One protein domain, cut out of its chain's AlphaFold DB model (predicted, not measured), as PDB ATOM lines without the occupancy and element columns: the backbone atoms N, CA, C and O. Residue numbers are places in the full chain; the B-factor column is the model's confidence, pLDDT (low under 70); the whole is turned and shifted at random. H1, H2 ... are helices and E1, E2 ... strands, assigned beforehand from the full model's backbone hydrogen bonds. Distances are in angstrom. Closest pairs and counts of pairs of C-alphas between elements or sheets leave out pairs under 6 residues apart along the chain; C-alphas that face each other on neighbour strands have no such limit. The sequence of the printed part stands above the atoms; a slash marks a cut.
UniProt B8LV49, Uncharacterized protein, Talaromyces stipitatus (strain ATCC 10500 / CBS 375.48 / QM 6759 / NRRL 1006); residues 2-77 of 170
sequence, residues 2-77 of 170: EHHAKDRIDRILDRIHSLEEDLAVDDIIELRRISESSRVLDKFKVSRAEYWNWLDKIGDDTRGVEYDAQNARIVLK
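AT A GLANCE: This is residues 2 to 77 of the 170 residues of an uncharacterized protein of Talaromyces stipitatus (strain ATCC 10500 / CBS 375.48 / QM 6759 / NRRL 1006) (UniProt B8LV49). A small three-stranded antiparallel sheet has helix H4 over it, while helix H3 grazes it with residues 28 to 32. H1 lies nearly antiparallel beside H3, away from the sheet, and the short H2 packs on H4; H1 and H4 lie toward opposite ends of the longest axis. The printed part has 76 residues with four named helices and three named strands, in the order H1, H2, H3, E1, H4, E2, E3; the class is mixed, helices and strands, and the sheet's order is E1, E3, E2. The whole is compact, with a radius of gyration of the C-alphas of 11.8 A and spans of 35 by 24 by 21 A.

IN THESE COORDINATES: H1, residues 2 to 15, begins with C-alpha 2 at (176.958, 132.881, 93.524) and is 20.4 A long from first to last C-alpha. H2 is residues 19 to 22, 5.9 A, and H3 is residues 25 to 34, 14.4 A. E1, residues 39 to 41, is 6.5 A long. H4, residues 48 to 58, is 15.5 A long and begins with C-alpha 48 at (165.984, 112.889, 115.983). E2 is residues 65 to 68, 10.3 A, and E3 is residues 73 to 76, 10.0 A, ending with C-alpha 76 at (168.263, 120.083, 102.291).

HOW THE PARTS SIT: H1 touches H3 at a shallow tilt of 16 degrees, opposite ways; their closest C-alphas, of Ala 5 and Ile 34, are 6.1 A apart. H1 is not on the sheet. H2 touches H4, with the closest C-alphas, of Glu 20 and Trp 54, 5.6 A apart. H3 is on the sheet but only grazes it; the closest C-alphas of H3 and E3, of Arg 32 and Leu 76, are 6.8 A apart. E1 and E3 are antiparallel at 144 degrees, with N 39 and O 76 within hydrogen-bond range at 2.8 A. H4 is on the sheet at a height of 10.2 A, over E2 and only just over E3, on which 3 of its C-alphas fall; it runs along the strands, at 6 degrees to E2 on the local plane. E1, H4 and E2 form a split strand-helix-strand unit, two strands running the same way with E3 between them, and its crossover is right-handed. E2 and E3 form a hairpin, antiparallel at 148 degrees, with N 66 and O 75 2.8 A apart. In H1, H3 and H4 every O i to N i+4 pair is within hydrogen-bond range; H2 is too short for such a pair.

THE WHOLE: The C-alphas farthest apart, of His 3 and Ala 49, are 34.9 A apart. The printed part has no cut, and no link is long. The mean pLDDT of the printed part is 85.0; residues 2 to 3 and 60 to 61 are under 70.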
ATOM      1  N   GLU A   2     176.733 133.512  92.207       60.84
ATOM      2  CA  GLU A   2     176.958 132.881  93.524       60.84
ATOM      3  C   GLU A   2     176.987 133.840  94.725       60.84
ATOM      4  O   GLU A   2     176.384 133.540  95.750       60.84
ATOM      5  N   HIS A   3     177.607 135.021  94.604       63.56
ATOM      6  CA  HIS A   3     177.659 135.995  95.707       63.56
ATOM      7  C   HIS A   3     176.261 136.449  96.165       63.56
ATOM      8  O   HIS A   3     175.988 136.522  97.356       63.56
ATOM      9  N   HIS A   4     175.343 136.669  95.218       73.94
ATOM     10  CA  HIS A   4     173.965 137.060  95.518       73.94
ATOM     11  C   HIS A   4     173.139 135.886  96.076       73.94
ATOM     12  O   HIS A   4     172.221 136.092  96.870       73.94
ATOM     13  N   ALA A   5     173.439 134.651  95.658       79.38
ATOM     14  CA  ALA A   5     172.803 133.451  96.198       79.38
ATOM     15  C   ALA A   5     173.201 133.235  97.665       79.38
ATOM     16  O   ALA A   5     172.331 133.024  98.507       79.38
ATOM     17  N   LYS A   6     174.494 133.379  97.982       81.69
ATOM     18  CA  LYS A   6     175.010 133.274  99.349       81.69
ATOM     19  C   LYS A   6     174.407 134.329 100.275       81.69
ATOM     20  O   LYS A   6     173.825 133.959 101.286       81.69
ATOM     21  N   ASP A   7     174.432 135.603  99.882       86.31
ATOM     22  CA  ASP A   7     173.863 136.689 100.695       86.31
ATOM     23  C   ASP A   7     172.370 136.480 100.985       86.31
ATOM     24  O   ASP A   7     171.872 136.845 102.048       86.31
ATOM     25  N   ARG A   8     171.625 135.912 100.028       87.31
ATOM     26  CA  ARG A   8     170.202 135.618 100.211       87.31
ATOM     27  C   ARG A   8     169.989 134.443 101.160       87.31
ATOM     28  O   ARG A   8     169.112 134.530 102.011       87.31
ATOM     29  N   ILE A   9     170.789 133.385 101.032       86.31
ATOM     30  CA  ILE A   9     170.750 132.248 101.956       86.31
ATOM     31  C   ILE A   9     171.072 132.711 103.375       86.31
ATOM     32  O   ILE A   9     170.315 132.395 104.286       86.31
ATOM     33  N   ASP A  10     172.128 133.503 103.556       88.38
ATOM     34  CA  ASP A  10     172.544 133.979 104.875       88.38
ATOM     35  C   ASP A  10     171.427 134.807 105.532       88.38
ATOM     36  O   ASP A  10     171.085 134.559 106.682       88.38
ATOM     37  N   ARG A  11     170.730 135.674 104.781       89.50
ATOM     38  CA  ARG A  11     169.556 136.412 105.297       89.50
ATOM     39  C   ARG A  11     168.394 135.512 105.723       89.50
ATOM     40  O   ARG A  11     167.704 135.839 106.686       89.50
ATOM     41  N   ILE A  12     168.133 134.429 104.988       88.88
ATOM     42  CA  ILE A  12     167.101 133.453 105.368       88.88
ATOM     43  C   ILE A  12     167.543 132.737 106.640       88.88
ATOM     44  O   ILE A  12     166.784 132.641 107.590       88.88
ATOM     45  N   LEU A  13     168.787 132.274 106.703       88.56
ATOM     46  CA  LEU A  13     169.281 131.581 107.885       88.56
ATOM     47  C   LEU A  13     169.338 132.499 109.105       88.56
ATOM     48  O   LEU A  13     169.049 132.038 110.202       88.56
ATOM     49  N   ASP A  14     169.649 133.784 108.942       89.75
ATOM     50  CA  ASP A  14     169.704 134.765 110.027       89.75
ATOM     51  C   ASP A  14     168.348 134.990 110.702       89.75
ATOM     52  O   ASP A  14     168.331 135.200 111.915       89.75
ATOM     53  N   ARG A  15     167.229 134.878 109.964       88.94
ATOM     54  CA  ARG A  15     165.865 135.024 110.518       88.94
ATOM     55  C   ARG A  15     165.390 133.806 111.312       88.94
ATOM     56  O   ARG A  15     164.441 133.922 112.076       88.94
ATOM     57  N   ILE A  16     166.039 132.658 111.124       87.44
ATOM     58  CA  ILE A  16     165.698 131.404 111.793       87.44
ATOM     59  C   ILE A  16     166.530 131.311 113.072       87.44
ATOM     60  O   ILE A  16     167.759 131.226 112.996       87.44
ATOM     61  N   HIS A  17     165.898 131.315 114.243       85.50
ATOM     62  CA  HIS A  17     166.539 131.155 115.556       85.50
ATOM     63  C   HIS A  17     166.163 129.838 116.246       85.50
ATOM     64  O   HIS A  17     166.896 129.380 117.121       85.50
ATOM     65  N   SER A  18     165.067 129.221 115.820       85.00
ATOM     66  CA  SER A  18     164.564 127.936 116.285       85.00
ATOM     67  C   SER A  18     164.089 127.101 115.100       85.00
ATOM     68  O   SER A  18     163.416 127.606 114.201       85.00
ATOM     69  N   LEU A  19     164.408 125.803 115.116       85.62
ATOM     70  CA  LEU A  19     163.862 124.858 114.143       85.62
ATOM     71  C   LEU A  19     162.332 124.832 114.219       85.62
ATOM     72  O   LEU A  19     161.655 124.917 113.201       85.62
ATOM     73  N   GLU A  20     161.794 124.716 115.433       82.50
ATOM     74  CA  GLU A  20     160.366 124.497 115.638       82.50
ATOM     75  C   GLU A  20     159.539 125.756 115.384       82.50
ATOM     76  O   GLU A  20     158.420 125.649 114.883       82.50
ATOM     77  N   GLU A  21     160.046 126.936 115.743       83.00
ATOM     78  CA  GLU A  21     159.269 128.181 115.682       83.00
ATOM     79  C   GLU A  21     159.464 128.947 114.373       83.00
ATOM     80  O   GLU A  21     158.487 129.497 113.862       83.00
ATOM     81  N   ASP A  22     160.676 128.933 113.803       84.69
ATOM     82  CA  ASP A  22     161.042 129.876 112.743       84.69
ATOM     83  C   ASP A  22     161.269 129.235 111.369       84.69
ATOM     84  O   ASP A  22     161.156 129.938 110.368       84.69
ATOM     85  N   LEU A  23     161.611 127.939 111.280       87.31
ATOM     86  CA  LEU A  23     161.863 127.289 109.987       87.31
ATOM     87  C   LEU A  23     160.562 126.737 109.388       87.31
ATOM     88  O   LEU A  23     160.143 125.620 109.703       87.31
ATOM     89  N   ALA A  24     159.948 127.508 108.489       88.19
ATOM     90  CA  ALA A  24     158.717 127.147 107.797       88.19
ATOM     91  C   ALA A  24     158.968 126.486 106.427       88.19
ATOM     92  O   ALA A  24     160.061 126.537 105.860       88.19
ATOM     93  N   VAL A  25     157.917 125.888 105.852       87.62
ATOM     94  CA  VAL A  25     157.957 125.265 104.515       87.62
ATOM     95  C   VAL A  25     158.428 126.235 103.422       87.62
ATOM     96  O   VAL A  25     159.212 125.846 102.556       87.62
ATOM     97  N   ASP A  26     158.034 127.507 103.497       88.31
ATOM     98  CA  ASP A  26     158.432 128.529 102.525       88.31
ATOM     99  C   ASP A  26     159.939 128.815 102.574       88.31
ATOM    100  O   ASP A  26     160.562 129.008 101.528       88.31
ATOM    101  N   ASP A  27     160.552 128.773 103.764       89.25
ATOM    102  CA  ASP A  27     162.004 128.897 103.919       89.25
ATOM    103  C   ASP A  27     162.722 127.723 103.254       89.25
ATOM    104  O   ASP A  27     163.713 127.921 102.553       89.25
ATOM    105  N   ILE A  28     162.205 126.502 103.429       88.12
ATOM    106  CA  ILE A  28     162.757 125.296 102.800       88.12
ATOM    107  C   ILE A  28     162.676 125.423 101.279       88.12
ATOM    108  O   ILE A  28     163.677 125.222 100.592       88.12
ATOM    109  N   ILE A  29     161.507 125.783 100.743       86.25
ATOM    110  CA  ILE A  29     161.306 125.961  99.302       86.25
ATOM    111  C   ILE A  29     162.251 127.038  98.760       86.25
ATOM    112  O   ILE A  29     162.886 126.837  97.723       86.25
ATOM    113  N   GLU A  30     162.375 128.170  99.458       88.25
ATOM    114  CA  GLU A  30     163.247 129.268  99.048       88.25
ATOM    115  C   GLU A  30     164.726 128.847  99.065       88.25
ATOM    116  O   GLU A  30     165.422 129.034  98.064       88.25
ATOM    117  N   LEU A  31     165.196 128.224 100.151       87.94
ATOM    118  CA  LEU A  31     166.570 127.731 100.283       87.94
ATOM    119  C   LEU A  31     166.912 126.711  99.195       87.94
ATOM    120  O   LEU A  31     167.969 126.811  98.566       87.94
ATOM    121  N   ARG A  32     166.004 125.767  98.927       85.56
ATOM    122  CA  ARG A  32     166.176 124.765  97.870       85.56
ATOM    123  C   ARG A  32     166.178 125.404  96.485       85.56
ATOM    124  O   ARG A  32     166.976 125.025  95.644       85.56
ATOM    125  N   ARG A  33     165.351 126.421  96.233       83.12
ATOM    126  CA  ARG A  33     165.327 127.115  94.937       83.12
ATOM    127  C   ARG A  33     166.610 127.901  94.651       83.12
ATOM    128  O   ARG A  33     166.955 128.086  93.488       83.12
ATOM    129  N   ILE A  34     167.281 128.412  95.683       84.38
ATOM    130  CA  ILE A  34     168.514 129.200  95.522       84.38
ATOM    131  C   ILE A  34     169.739 128.295  95.307       84.38
ATOM    132  O   ILE A  34     170.706 128.732  94.684       84.38
ATOM    133  N   SER A  35     169.712 127.062  95.820       75.06
ATOM    134  CA  SER A  35     170.851 126.140  95.812       75.06
ATOM    135  C   SER A  35     170.598 124.941  94.901       75.06
ATOM    136  O   SER A  35     169.703 124.142  95.159       75.06
ATOM    137  N   GLU A  36     171.425 124.770  93.872       70.94
ATOM    138  CA  GLU A  36     171.387 123.577  93.007       70.94
ATOM    139  C   GLU A  36     171.996 122.349  93.705       70.94
ATOM    140  O   GLU A  36     171.582 121.220  93.460       70.94
ATOM    141  N   SER A  37     172.930 122.560  94.638       73.88
ATOM    142  CA  SER A  37     173.530 121.497  95.445       73.88
ATOM    143  C   SER A  37     172.806 121.299  96.776       73.88
ATOM    144  O   SER A  37     172.210 122.233  97.327       73.88
ATOM    145  N   SER A  38     172.940 120.099  97.343       81.81
ATOM    146  CA  SER A  38     172.528 119.826  98.721       81.81
ATOM    147  C   SER A  38     173.230 120.759  99.705       81.81
ATOM    148  O   SER A  38     174.401 121.111  99.535       81.81
ATOM    149  N   ARG A  39     172.515 121.153 100.756       85.19
ATOM    150  CA  ARG A  39     173.002 122.068 101.783       85.19
ATOM    151  C   ARG A  39     172.711 121.521 103.166       85.19
ATOM    152  O   ARG A  39     171.616 121.060 103.460       85.19
ATOM    153  N   VAL A  40     173.710 121.618 104.026       87.81
ATOM    154  CA  VAL A  40     173.598 121.260 105.434       87.81
ATOM    155  C   VAL A  40     173.135 122.485 106.217       87.81
ATOM    156  O   VAL A  40     173.724 123.557 106.083       87.81
ATOM    157  N   LEU A  41     172.099 122.327 107.037       88.00
ATOM    158  CA  LEU A  41     171.709 123.307 108.044       88.00
ATOM    159  C   LEU A  41     172.399 122.936 109.360       88.00
ATOM    160  O   LEU A  41     171.903 122.103 110.115       88.00
ATOM    161  N   ASP A  42     173.572 123.517 109.612       84.12
ATOM    162  CA  ASP A  42     174.378 123.243 110.811       84.12
ATOM    163  C   ASP A  42     174.190 124.270 111.941       84.12
ATOM    164  O   ASP A  42     174.784 124.119 113.010       84.12
ATOM    165  N   LYS A  43     173.333 125.279 111.726       83.44
ATOM    166  CA  LYS A  43     173.059 126.363 112.684       83.44
ATOM    167  C   LYS A  43     172.549 125.847 114.033       83.44
ATOM    168  O   LYS A  43     172.866 126.429 115.068       83.44
ATOM    169  N   PHE A  44     171.793 124.751 114.023       81.75
ATOM    170  CA  PHE A  44     171.282 124.099 115.225       81.75
ATOM    171  C   PHE A  44     171.679 122.631 115.221       81.75
ATOM    172  O   PHE A  44     171.658 121.972 114.180       81.75
ATOM    173  N   LYS A  45     172.009 122.109 116.403       89.31
ATOM    174  CA  LYS A  45     172.069 120.667 116.616       89.31
ATOM    175  C   LYS A  45     170.652 120.183 116.861       89.31
ATOM    176  O   LYS A  45     170.023 120.615 117.817       89.31
ATOM    177  N   VAL A  46     170.174 119.331 115.969       89.81
ATOM    178  CA  VAL A  46     168.799 118.838 115.955       89.81
ATOM    179  C   VAL A  46     168.839 117.382 116.369       89.81
ATOM    180  O   VAL A  46     169.518 116.581 115.730       89.81
ATOM    181  N   SER A  47     168.149 117.028 117.445       91.56
ATOM    182  CA  SER A  47     167.930 115.634 117.804       91.56
ATOM    183  C   SER A  47     166.928 114.981 116.852       91.56
ATOM    184  O   SER A  47     166.103 115.633 116.214       91.56
ATOM    185  N   ARG A  48     166.933 113.647 116.808       90.19
ATOM    186  CA  ARG A  48     165.984 112.889 115.983       90.19
ATOM    187  C   ARG A  48     164.526 113.211 116.333       90.19
ATOM    188  O   ARG A  48     163.695 113.258 115.436       90.19
ATOM    189  N   ALA A  49     164.212 113.405 117.614       91.00
ATOM    190  CA  ALA A  49     162.851 113.711 118.050       91.00
ATOM    191  C   ALA A  49     162.404 115.099 117.571       91.00
ATOM    192  O   ALA A  49     161.323 115.219 117.004       91.00
ATOM    193  N   GLU A  50     163.261 116.112 117.722       91.69
ATOM    194  CA  GLU A  50     162.997 117.471 117.225       91.69
ATOM    195  C   GLU A  50     162.807 117.481 115.705       91.69
ATOM    196  O   GLU A  50     161.879 118.110 115.211       91.69
ATOM    197  N   TYR A  51     163.621 116.719 114.964       90.81
ATOM    198  CA  TYR A  51     163.457 116.564 113.517       90.81
ATOM    199  C   TYR A  51     162.072 116.019 113.140       90.81
ATOM    200  O   TYR A  51     161.407 116.598 112.285       90.81
ATOM    201  N   TRP A  52     161.624 114.925 113.767       88.56
ATOM    202  CA  TRP A  52     160.323 114.324 113.446       88.56
ATOM    203  C   TRP A  52     159.147 115.202 113.879       88.56
ATOM    204  O   TRP A  52     158.190 115.319 113.121       88.56
ATOM    205  N   ASN A  53     159.235 115.855 115.040       89.56
ATOM    206  CA  ASN A  53     158.214 116.803 115.493       89.56
ATOM    207  C   ASN A  53     158.092 117.992 114.532       89.56
ATOM    208  O   ASN A  53     156.990 118.424 114.197       89.56
ATOM    209  N   TRP A  54     159.228 118.518 114.074       90.06
ATOM    210  CA  TRP A  54     159.256 119.603 113.104       90.06
ATOM    211  C   TRP A  54     158.720 119.160 111.738       90.06
ATOM    212  O   TRP A  54     157.898 119.869 111.162       90.06
ATOM    213  N   LEU A  55     159.108 117.976 111.248       87.25
ATOM    214  CA  LEU A  55     158.628 117.434 109.974       87.25
ATOM    215  C   LEU A  55     157.105 117.208 109.977       87.25
ATOM    216  O   LEU A  55     156.431 117.549 109.009       87.25
ATOM    217  N   ASP A  56     156.553 116.698 111.084       85.62
ATOM    218  CA  ASP A  56     155.105 116.531 111.274       85.62
ATOM    219  C   ASP A  56     154.369 117.884 111.271       85.62
ATOM    220  O   ASP A  56     153.305 118.030 110.670       85.62
ATOM    221  N   LYS A  57     154.974 118.918 111.871       85.81
ATOM    222  CA  LYS A  57     154.408 120.273 111.933       85.81
ATOM    223  C   LYS A  57     154.360 120.975 110.572       85.81
ATOM    224  O   LYS A  57     153.387 121.671 110.285       85.81
ATOM    225  N   ILE A  58     155.417 120.861 109.768       82.94
ATOM    226  CA  ILE A  58     155.527 121.551 108.467       82.94
ATOM    227  C   ILE A  58     154.777 120.829 107.337       82.94
ATOM    228  O   ILE A  58     154.463 121.454 106.325       82.94
ATOM    229  N   GLY A  59     154.452 119.546 107.524       72.69
ATOM    230  CA  GLY A  59     153.574 118.772 106.652       72.69
ATOM    231  C   GLY A  59     154.226 118.180 105.397       72.69
ATOM    232  O   GLY A  59     155.387 118.430 105.058       72.69
ATOM    233  N   ASP A  60     153.419 117.388 104.684       65.81
ATOM    234  CA  ASP A  60     153.814 116.479 103.593       65.81
ATOM    235  C   ASP A  60     154.383 117.152 102.329       65.81
ATOM    236  O   ASP A  60     154.908 116.468 101.450       65.81
ATOM    237  N   ASP A  61     154.321 118.480 102.210       66.50
ATOM    238  CA  ASP A  61     154.892 119.203 101.062       66.50
ATOM    239  C   ASP A  61     156.411 119.437 101.183       66.50
ATOM    240  O   ASP A  61     157.057 119.970 100.274       66.50
ATOM    241  N   THR A  62     157.031 118.981 102.274       72.25
ATOM    242  CA  THR A  62     158.463 119.161 102.535       72.25
ATOM    243  C   THR A  62     159.322 118.059 101.926       72.25
ATOM    244  O   THR A  62     159.844 117.154 102.572       72.25
ATOM    245  N   ARG A  63     159.504 118.151 100.608       77.50
ATOM    246  CA  ARG A  63     160.437 117.286  99.870       77.50
ATOM    247  C   ARG A  63     161.871 117.777  99.977       77.50
ATOM    248  O   ARG A  63     162.129 118.965 100.168       77.50
ATOM    249  N   GLY A  64     162.803 116.865  99.737       81.94
ATOM    250  CA  GLY A  64     164.231 117.135  99.723       81.94
ATOM    251  C   GLY A  64     164.753 117.534 101.095       81.94
ATOM    252  O   GLY A  64     165.648 118.364 101.166       81.94
ATOM    253  N   VAL A  65     164.174 116.988 102.161       88.06
ATOM    254  CA  VAL A  65     164.629 117.196 103.532       88.06
ATOM    255  C   VAL A  65     165.066 115.851 104.092       88.06
ATOM    256  O   VAL A  65     164.338 114.866 104.023       88.06
ATOM    257  N   GLU A  66     166.282 115.812 104.612       90.94
ATOM    258  CA  GLU A  66     166.934 114.624 105.142       90.94
ATOM    259  C   GLU A  66     167.521 114.925 106.521       90.94
ATOM    260  O   GLU A  66     167.802 116.078 106.861       90.94
ATOM    261  N   TYR A  67     167.753 113.877 107.305       91.94
ATOM    262  CA  TYR A  67     168.352 113.984 108.628       91.94
ATOM    263  C   TYR A  67     169.617 113.135 108.718       91.94
ATOM    264  O   TYR A  67     169.607 111.941 108.425       91.94
ATOM    265  N   ASP A  68     170.706 113.759 109.155       92.25
ATOM    266  CA  ASP A  68     171.983 113.113 109.448       92.25
ATOM    267  C   ASP A  68     172.118 113.006 110.970       92.25
ATOM    268  O   ASP A  68     172.469 113.971 111.657       92.25
ATOM    269  N   ALA A  69     171.794 111.825 111.496       91.62
ATOM    270  CA  ALA A  69     171.788 111.535 112.923       91.62
ATOM    271  C   ALA A  69     173.189 111.529 113.527       91.62
ATOM    272  O   ALA A  69     173.356 111.937 114.676       91.62
ATOM    273  N   GLN A  70     174.197 111.120 112.755       90.75
ATOM    274  CA  GLN A  70     175.582 111.039 113.215       90.75
ATOM    275  C   GLN A  70     176.124 112.435 113.539       90.75
ATOM    276  O   GLN A  70     176.926 112.600 114.456       90.75
ATOM    277  N   ASN A  71     175.646 113.451 112.819       91.94
ATOM    278  CA  ASN A  71     176.048 114.837 113.018       91.94
ATOM    279  C   ASN A  71     174.955 115.722 113.640       91.94
ATOM    280  O   ASN A  71     175.211 116.915 113.851       91.94
ATOM    281  N   ALA A  72     173.784 115.153 113.948       92.81
ATOM    282  CA  ALA A  72     172.610 115.827 114.506       92.81
ATOM    283  C   ALA A  72     172.225 117.087 113.712       92.81
ATOM    284  O   ALA A  72     172.228 118.198 114.248       92.81
ATOM    285  N   ARG A  73     171.994 116.933 112.402       93.12
ATOM    286  CA  ARG A  73     171.774 118.060 111.479       93.12
ATOM    287  C   ARG A  73     170.786 117.730 110.364       93.12
ATOM    288  O   ARG A  73     170.643 116.575 109.967       93.12
ATOM    289  N   ILE A  74     170.157 118.774 109.833       91.50
ATOM    290  CA  ILE A  74     169.238 118.685 108.692       91.50
ATOM    291  C   ILE A  74     170.024 118.898 107.400       91.50
ATOM    292  O   ILE A  74     170.910 119.754 107.326       91.50
ATOM    293  N   VAL A  75     169.687 118.131 106.367       90.56
ATOM    294  CA  VAL A  75     170.229 118.279 105.018       90.56
ATOM    295  C   VAL A  75     169.083 118.587 104.064       90.56
ATOM    296  O   VAL A  75     168.118 117.838 103.968       90.56
ATOM    297  N   LEU A  76     169.184 119.705 103.353       88.75
ATOM    298  CA  LEU A  76     168.263 120.083 102.291       88.75
ATOM    299  C   LEU A  76     168.856 119.648 100.950       88.75
ATOM    300  O   LEU A  76     169.918 120.143 100.574       88.75
ATOM    301  N   LYS A  77     168.193 118.754 100.210       83.31
ATOM    302  CA  LYS A  77     168.540 118.470  98.810       83.31
ATOM    303  C   LYS A  77     168.341 119.744  97.990       83.31
ATOM    304  O   LYS A  77     167.357 120.462  98.194       83.31
TER     305      LYS A  77